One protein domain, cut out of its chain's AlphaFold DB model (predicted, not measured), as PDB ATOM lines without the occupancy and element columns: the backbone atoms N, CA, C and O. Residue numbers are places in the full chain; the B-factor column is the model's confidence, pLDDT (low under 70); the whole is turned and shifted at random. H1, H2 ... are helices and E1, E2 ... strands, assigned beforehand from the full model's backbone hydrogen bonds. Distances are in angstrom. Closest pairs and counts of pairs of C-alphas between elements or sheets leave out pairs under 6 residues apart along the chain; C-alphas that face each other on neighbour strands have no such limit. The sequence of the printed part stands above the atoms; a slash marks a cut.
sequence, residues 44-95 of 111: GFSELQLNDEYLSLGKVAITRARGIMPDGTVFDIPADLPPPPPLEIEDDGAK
ATOM      1  N   GLY A  44      -8.809 -11.681   8.879       91.75
ATOM      2  CA  GLY A  44      -7.661 -12.537   9.155       91.75
ATOM      3  C   GLY A  44      -6.508 -12.292   8.184       91.75
ATOM      4  O   GLY A  44      -6.532 -11.364   7.371       91.75
ATOM      5  N   PHE A  45      -5.491 -13.146   8.274       94.50
ATOM      6  CA  PHE A  45      -4.347 -13.124   7.371       94.50
ATOM      7  C   PHE A  45      -4.657 -13.900   6.093       94.50
ATOM      8  O   PHE A  45      -5.027 -15.071   6.142       94.50
ATOM      9  N   SER A  46      -4.446 -13.269   4.943       94.50
ATOM     10  CA  SER A  46      -4.284 -13.980   3.672       94.50
ATOM     11  C   SER A  46      -2.839 -14.442   3.466       94.50
ATOM     12  O   SER A  46      -2.591 -15.382   2.720       94.50
ATOM     13  N   GLU A  47      -1.884 -13.765   4.107       96.75
ATOM     14  CA  GLU A  47      -0.461 -14.095   4.083       96.75
ATOM     15  C   GLU A  47       0.185 -13.661   5.404       96.75
ATOM     16  O   GLU A  47      -0.073 -12.556   5.883       96.75
ATOM     17  N   LEU A  48       1.034 -14.512   5.982       96.81
ATOM     18  CA  LEU A  48       1.840 -14.198   7.160       96.81
ATOM     19  C   LEU A  48       3.183 -14.922   7.052       96.81
ATOM     20  O   LEU A  48       3.224 -16.144   6.933       96.81
ATOM     21  N   GLN A  49       4.268 -14.157   7.098       97.19
ATOM     22  CA  GLN A  49       5.639 -14.645   7.116       97.19
ATOM     23  C   GLN A  49       6.378 -13.979   8.279       97.19
ATOM     24  O   GLN A  49       6.351 -12.753   8.436       97.19
ATOM     25  N   LEU A  50       7.023 -14.806   9.097       96.44
ATOM     26  CA  LEU A  50       7.842 -14.379  10.225       96.44
ATOM     27  C   LEU A  50       9.328 -14.512   9.876       96.44
ATOM     28  O   LEU A  50       9.698 -15.199   8.926       96.44
ATOM     29  N   ASN A  51      10.182 -13.828  10.633       96.75
ATOM     30  CA  ASN A  51      11.628 -13.972  10.528       96.75
ATOM     31  C   ASN A  51      12.113 -15.109  11.442       96.75
ATOM     32  O   ASN A  51      12.164 -14.945  12.662       96.75
ATOM     33  N   ASP A  52      12.509 -16.232  10.843       95.50
ATOM     34  CA  ASP A  52      12.973 -17.422  11.566       95.50
ATOM     35  C   ASP A  52      14.259 -17.185  12.373       95.50
ATOM     36  O   ASP A  52      14.417 -17.729  13.468       95.50
ATOM     37  N   GLU A  53      15.168 -16.335  11.886       95.00
ATOM     38  CA  GLU A  53      16.393 -15.995  12.620       95.00
ATOM     39  C   GLU A  53      16.047 -15.258  13.917       95.00
ATOM     40  O   GLU A  53      16.595 -15.557  14.975       95.00
ATOM     41  N   TYR A  54      15.085 -14.337  13.865       93.75
ATOM     42  CA  TYR A  54      14.643 -13.583  15.038       93.75
ATOM     43  C   TYR A  54      13.872 -14.471  16.012       93.75
ATOM     44  O   TYR A  54      14.073 -14.348  17.222       93.75
ATOM     45  N   LEU A  55      13.073 -15.415  15.502       90.94
ATOM     46  CA  LEU A  55      12.384 -16.402  16.336       90.94
ATOM     47  C   LEU A  55      13.378 -17.225  17.161       90.94
ATOM     48  O   LEU A  55      13.154 -17.437  18.351       90.94
ATOM     49  N   SER A  56      14.516 -17.610  16.570       90.38
ATOM     50  CA  SER A  56      15.584 -18.324  17.286       90.38
ATOM     51  C   SER A  56      16.234 -17.508  18.415       90.38
ATOM     52  O   SER A  56      16.813 -18.078  19.337       90.38
ATOM     53  N   LEU A  57      16.098 -16.178  18.367       91.25
ATOM     54  CA  LEU A  57      16.601 -15.227  19.360       91.25
ATOM     55  C   LEU A  57      15.520 -14.790  20.364       91.25
ATOM     56  O   LEU A  57      15.727 -13.816  21.085       91.25
ATOM     57  N   GLY A  58      14.362 -15.459  20.391       90.06
ATOM     58  CA  GLY A  58      13.251 -15.097  21.273       90.06
ATOM     59  C   GLY A  58      12.512 -13.829  20.836       90.06
ATOM     60  O   GLY A  58      11.935 -13.135  21.668       90.06
ATOM     61  N   LYS A  59      12.538 -13.489  19.541       93.06
ATOM     62  CA  LYS A  59      11.849 -12.314  18.992       93.06
ATOM     63  C   LYS A  59      10.865 -12.708  17.902       93.06
ATOM     64  O   LYS A  59      11.190 -13.468  16.999       93.06
ATOM     65  N   VAL A  60       9.677 -12.119  17.916       94.50
ATOM     66  CA  VAL A  60       8.696 -12.266  16.839       94.50
ATOM     67  C   VAL A  60       8.772 -11.044  15.938       94.50
ATOM     68  O   VAL A  60       8.410  -9.939  16.334       94.50
ATOM     69  N   ALA A  61       9.247 -11.239  14.712       96.19
ATOM     70  CA  ALA A  61       9.313 -10.195  13.697       96.19
ATOM     71  C   ALA A  61       8.580 -10.641  12.431       96.19
ATOM     72  O   ALA A  61       8.732 -11.779  11.990       96.19
ATOM     73  N   ILE A  62       7.802  -9.734  11.843       96.62
ATOM     74  CA  ILE A  62       7.057  -9.969  10.602       96.62
ATOM     75  C   ILE A  62       7.922  -9.538   9.416       96.62
ATOM     76  O   ILE A  62       8.400  -8.406   9.378       96.62
ATOM     77  N   THR A  63       8.090 -10.412   8.425       96.56
ATOM     78  CA  THR A  63       8.741 -10.083   7.144       96.56
ATOM     79  C   THR A  63       7.716  -9.716   6.074       96.56
ATOM     80  O   THR A  63       7.935  -8.785   5.297       96.56
ATOM     81  N   ARG A  64       6.568 -10.406   6.066       97.00
ATOM     82  CA  ARG A  64       5.412 -10.124   5.211       97.00
ATOM     83  C   ARG A  64       4.130 -10.401   5.983       97.00
ATOM     84  O   ARG A  64       4.008 -11.445   6.614       97.00
ATOM     85  N   ALA A  65       3.148  -9.517   5.898       97.12
ATOM     86  CA  ALA A  65       1.806  -9.823   6.374       97.12
ATOM     87  C   ALA A  65       0.765  -9.104   5.528       97.12
ATOM     88  O   ALA A  65       0.917  -7.927   5.212       97.12
ATOM     89  N   ARG A  66      -0.300  -9.811   5.167       96.75
ATOM     90  CA  ARG A  66      -1.392  -9.269   4.369       96.75
ATOM     91  C   ARG A  66      -2.710  -9.804   4.872       96.75
ATOM     92  O   ARG A  66      -2.808 -10.996   5.176       96.75
ATOM     93  N   GLY A  67      -3.719  -8.954   4.933       94.38
ATOM     94  CA  GLY A  67      -5.004  -9.385   5.445       94.38
ATOM     95  C   GLY A  67      -6.019  -8.273   5.611       94.38
ATOM     96  O   GLY A  67      -5.863  -7.156   5.113       94.38
ATOM     97  N   ILE A  68      -7.083  -8.636   6.313       92.06
ATOM     98  CA  ILE A  68      -8.224  -7.780   6.611       92.06
ATOM     99  C   ILE A  68      -8.443  -7.839   8.122       92.06
ATOM    100  O   ILE A  68      -8.534  -8.922   8.695       92.06
ATOM    101  N   MET A  69      -8.516  -6.689   8.779       89.88
ATOM    102  CA  MET A  69      -8.843  -6.589  10.200       89.88
ATOM    103  C   MET A  69     -10.344  -6.822  10.442       89.88
ATOM    104  O   MET A  69     -11.147  -6.665   9.521       89.88
ATOM    105  N   PRO A  70     -10.774  -7.150  11.677       85.62
ATOM    106  CA  PRO A  70     -12.193  -7.347  11.991       85.62
ATOM    107  C   PRO A  70     -13.096  -6.133  11.700       85.62
ATOM    108  O   PRO A  70     -14.290  -6.300  11.465       85.62
ATOM    109  N   ASP A  71     -12.543  -4.915  11.682       81.81
ATOM    110  CA  ASP A  71     -13.252  -3.683  11.303       81.81
ATOM    111  C   ASP A  71     -13.354  -3.478   9.774       81.81
ATOM    112  O   ASP A  71     -14.016  -2.550   9.309       81.81
ATOM    113  N   GLY A  72     -12.739  -4.363   8.981       83.44
ATOM    114  CA  GLY A  72     -12.654  -4.294   7.523       83.44
ATOM    115  C   GLY A  72     -11.416  -3.578   6.987       83.44
ATOM    116  O   GLY A  72     -11.248  -3.530   5.768       83.44
ATOM    117  N   THR A  73     -10.550  -3.042   7.853       86.81
ATOM    118  CA  THR A  73      -9.324  -2.362   7.429       86.81
ATOM    119  C   THR A  73      -8.387  -3.357   6.745       86.81
ATOM    120  O   THR A  73      -7.968  -4.348   7.340       86.81
ATOM    121  N   VAL A  74      -8.043  -3.092   5.486       90.62
ATOM    122  CA  VAL A  74      -7.045  -3.867   4.735       90.62
ATOM    123  C   VAL A  74      -5.632  -3.434   5.125       90.62
ATOM    124  O   VAL A  74      -5.393  -2.249   5.360       90.62
ATOM    125  N   PHE A  75      -4.692  -4.376   5.171       93.00
ATOM    126  CA  PHE A  75      -3.278  -4.077   5.394       93.00
ATOM    127  C   PHE A  75      -2.365  -4.943   4.522       93.00
ATOM    128  O   PHE A  75      -2.653  -6.117   4.274       93.00
ATOM    129  N   ASP A  76      -1.239  -4.363   4.101       96.19
ATOM    130  CA  ASP A  76      -0.151  -5.054   3.406       96.19
ATOM    131  C   ASP A  76       1.202  -4.552   3.924       96.19
ATOM    132  O   ASP A  76       1.544  -3.377   3.806       96.19
ATOM    133  N   ILE A  77       1.977  -5.458   4.508       96.06
ATOM    134  CA  ILE A  77       3.314  -5.236   5.047       96.06
ATOM    135  C   ILE A  77       4.289  -6.085   4.222       96.06
ATOM    136  O   ILE A  77       4.079  -7.300   4.146       96.06
ATOM    137  N   PRO A  78       5.367  -5.521   3.639       95.12
ATOM    138  CA  PRO A  78       5.819  -4.135   3.758       95.12
ATOM    139  C   PRO A  78       5.260  -3.179   2.679       95.12
ATOM    140  O   PRO A  78       5.809  -2.096   2.504       95.12
ATOM    141  N   ALA A  79       4.271  -3.592   1.874       94.31
ATOM    142  CA  ALA A  79       3.912  -2.842   0.665       94.31
ATOM    143  C   ALA A  79       3.261  -1.480   0.963       94.31
ATOM    144  O   ALA A  79       3.722  -0.466   0.443       94.31
ATOM    145  N   ASP A  80       2.228  -1.463   1.808       92.62
ATOM    146  CA  ASP A  80       1.490  -0.253   2.192       92.62
ATOM    147  C   ASP A  80       1.926   0.275   3.567       92.62
ATOM    148  O   ASP A  80       1.863   1.477   3.833       92.62
ATOM    149  N   LEU A  81       2.366  -0.621   4.455       91.94
ATOM    150  CA  LEU A  81       2.800  -0.319   5.818       91.94
ATOM    151  C   LEU A  81       4.193  -0.903   6.075       91.94
ATOM    152  O   LEU A  81       4.458  -2.027   5.656       91.94
ATOM    153  N   PRO A  82       5.080  -0.207   6.806       93.62
ATOM    154  CA  PRO A  82       6.343  -0.798   7.226       93.62
ATOM    155  C   PRO A  82       6.103  -1.963   8.206       93.62
ATOM    156  O   PRO A  82       5.093  -1.966   8.918       93.62
ATOM    157  N   PRO A  83       7.030  -2.936   8.296       93.38
ATOM    158  CA  PRO A  83       6.961  -3.967   9.322       93.38
ATOM    159  C   PRO A  83       6.956  -3.356  10.726       93.38
ATOM    160  O   PRO A  83       7.714  -2.409  10.975       93.38
ATOM    161  N   PRO A  84       6.133  -3.874  11.653       93.38
ATOM    162  CA  PRO A  84       6.177  -3.433  13.036       93.38
ATOM    163  C   PRO A  84       7.538  -3.777  13.663       93.38
ATOM    164  O   PRO A  84       8.207  -4.718  13.217       93.38
ATOM    165  N   PRO A  85       7.950  -3.046  14.714       94.50
ATOM    166  CA  PRO A  85       9.117  -3.418  15.499       94.50
ATOM    167  C   PRO A  85       9.010  -4.871  15.996       94.50
ATOM    168  O   PRO A  85       7.914  -5.289  16.381       94.50
ATOM    169  N   PRO A  86      10.116  -5.637  16.004       95.06
ATOM    170  CA  PRO A  86      10.139  -6.976  16.577       95.06
ATOM    171  C   PRO A  86       9.643  -6.978  18.023       95.06
ATOM    172  O   PRO A  86      10.076  -6.156  18.830       95.06
ATOM    173  N   LEU A  87       8.765  -7.923  18.348       93.81
ATOM    174  CA  LEU A  87       8.318  -8.161  19.713       93.81
ATOM    175  C   LEU A  87       9.322  -9.080  20.411       93.81
ATOM    176  O   LEU A  87       9.524 -10.209  19.967       93.81
ATOM    177  N   GLU A  88       9.953  -8.609  21.482       92.75
ATOM    178  CA  GLU A  88      10.855  -9.427  22.301       92.75
ATOM    179  C   GLU A  88      10.054 -10.238  23.325       92.75
ATOM    180  O   GLU A  88       9.145  -9.717  23.972       92.75
ATOM    181  N   ILE A  89      10.379 -11.523  23.454       89.12
ATOM    182  CA  ILE A  89       9.780 -12.428  24.431       89.12
ATOM    183  C   ILE A  89      10.785 -12.585  25.573       89.12
ATOM    184  O   ILE A  89      11.727 -13.367  25.482       89.12
ATOM    185  N   GLU A  90      10.627 -11.767  26.614       78.50
ATOM    186  CA  GLU A  90      11.642 -11.597  27.664       78.50
ATOM    187  C   GLU A  90      11.661 -12.719  28.718       78.50
ATOM    188  O   GLU A  90      12.679 -12.883  29.387       78.50
ATOM    189  N   ASP A  91      10.576 -13.489  28.888       74.56
ATOM    190  CA  ASP A  91      10.435 -14.394  30.039       74.56
ATOM    191  C   ASP A  91       9.613 -15.666  29.747       74.56
ATOM    192  O   ASP A  91       8.722 -15.676  28.891       74.56
ATOM    193  N   ASP A  92       9.845 -16.723  30.535       69.06
ATOM    194  CA  ASP A  92       9.131 -18.018  30.450       69.06
ATOM    195  C   ASP A  92       7.618 -17.888  30.731       69.06
ATOM    196  O   ASP A  92       6.830 -18.784  30.415       69.06
ATOM    197  N   GLY A  93       7.188 -16.753  31.293       70.19
ATOM    198  CA  GLY A  93       5.780 -16.411  31.506       70.19
ATOM    199  C   GLY A  93       4.978 -16.207  30.218       70.19
ATOM    200  O   GLY A  93       3.751 -16.238  30.266       70.19
ATOM    201  N   ALA A  94       5.642 -16.044  29.069       75.81
ATOM    202  CA  ALA A  94       4.991 -15.961  27.761       75.81
ATOM    203  C   ALA A  94       4.663 -17.340  27.155       75.81
ATOM    204  O   ALA A  94       4.114 -17.427  26.051       75.81
ATOM    205  N   LYS A  95       4.994 -18.436  27.847       81.69
ATOM    206  CA  LYS A  95       4.654 -19.785  27.395       81.69
ATOM    207  C   LYS A  95       3.135 -19.938  27.263       81.69
ATOM    208  O   LYS A  95       2.386 -19.497  28.128       81.69
TER     209      LYS A  95
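What this domain is: This is residues 44 to 95 of the 111 residues of an uncharacterized protein of Pseudomonas putida S11 (UniProt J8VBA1). A narrow sheet of three strands makes one end of an elongated, loosely built body, and the short helix H1 lies past the sheet at the other end, between E1 and E2 in the chain. After E3 a long stretch without a named element, residues 78 to 95, turns back and runs out to the helix end, tied on its way by a short antiparallel pairing of residues 59 to 60 with 87 to 88. The printed part has 52 residues, with elements in the order E1, H1, E2, E3; the sheet's order is E1, E2, E3, antiparallel throughout. The class is mixed, helices and strands, with 23 residues, under half, in named elements. The whole is loose, with a radius of gyration of the C-alphas of 12.5 A and spans of 34 by 20 by 16 A.

Where its parts are: E1, residues 44 to 50, begins with C-alpha 44 at (-7.661, -12.537, 9.155) and is 15.6 A long. H1, residues 52 to 56, is 6.4 A long. E2, residues 62 to 68, is 15.9 A long. E3, residues 74 to 77, is 10.5 A long and ends with C-alpha 77 at (3.314, -5.236, 5.047).

How they stand to each other: E1 and E2 are antiparallel at 179 degrees, with N 46 and O 66 2.8 A apart, within hydrogen-bond range. H1 is not on the sheet and is apart from E3; its O i to N i+4 pair is within hydrogen-bond range. E2 and E3 form a hairpin at 170 degrees, with N 77 and O 65 2.8 A apart. E1 and E3 are edge strands.

The domain as a whole: The C-alphas farthest apart, of Gly 72 and Asp 92, are 34.5 A apart. The printed part has no cut, and the three links between named elements are tight. The mean pLDDT of the printed part is 91.1; residue 92 is under 70.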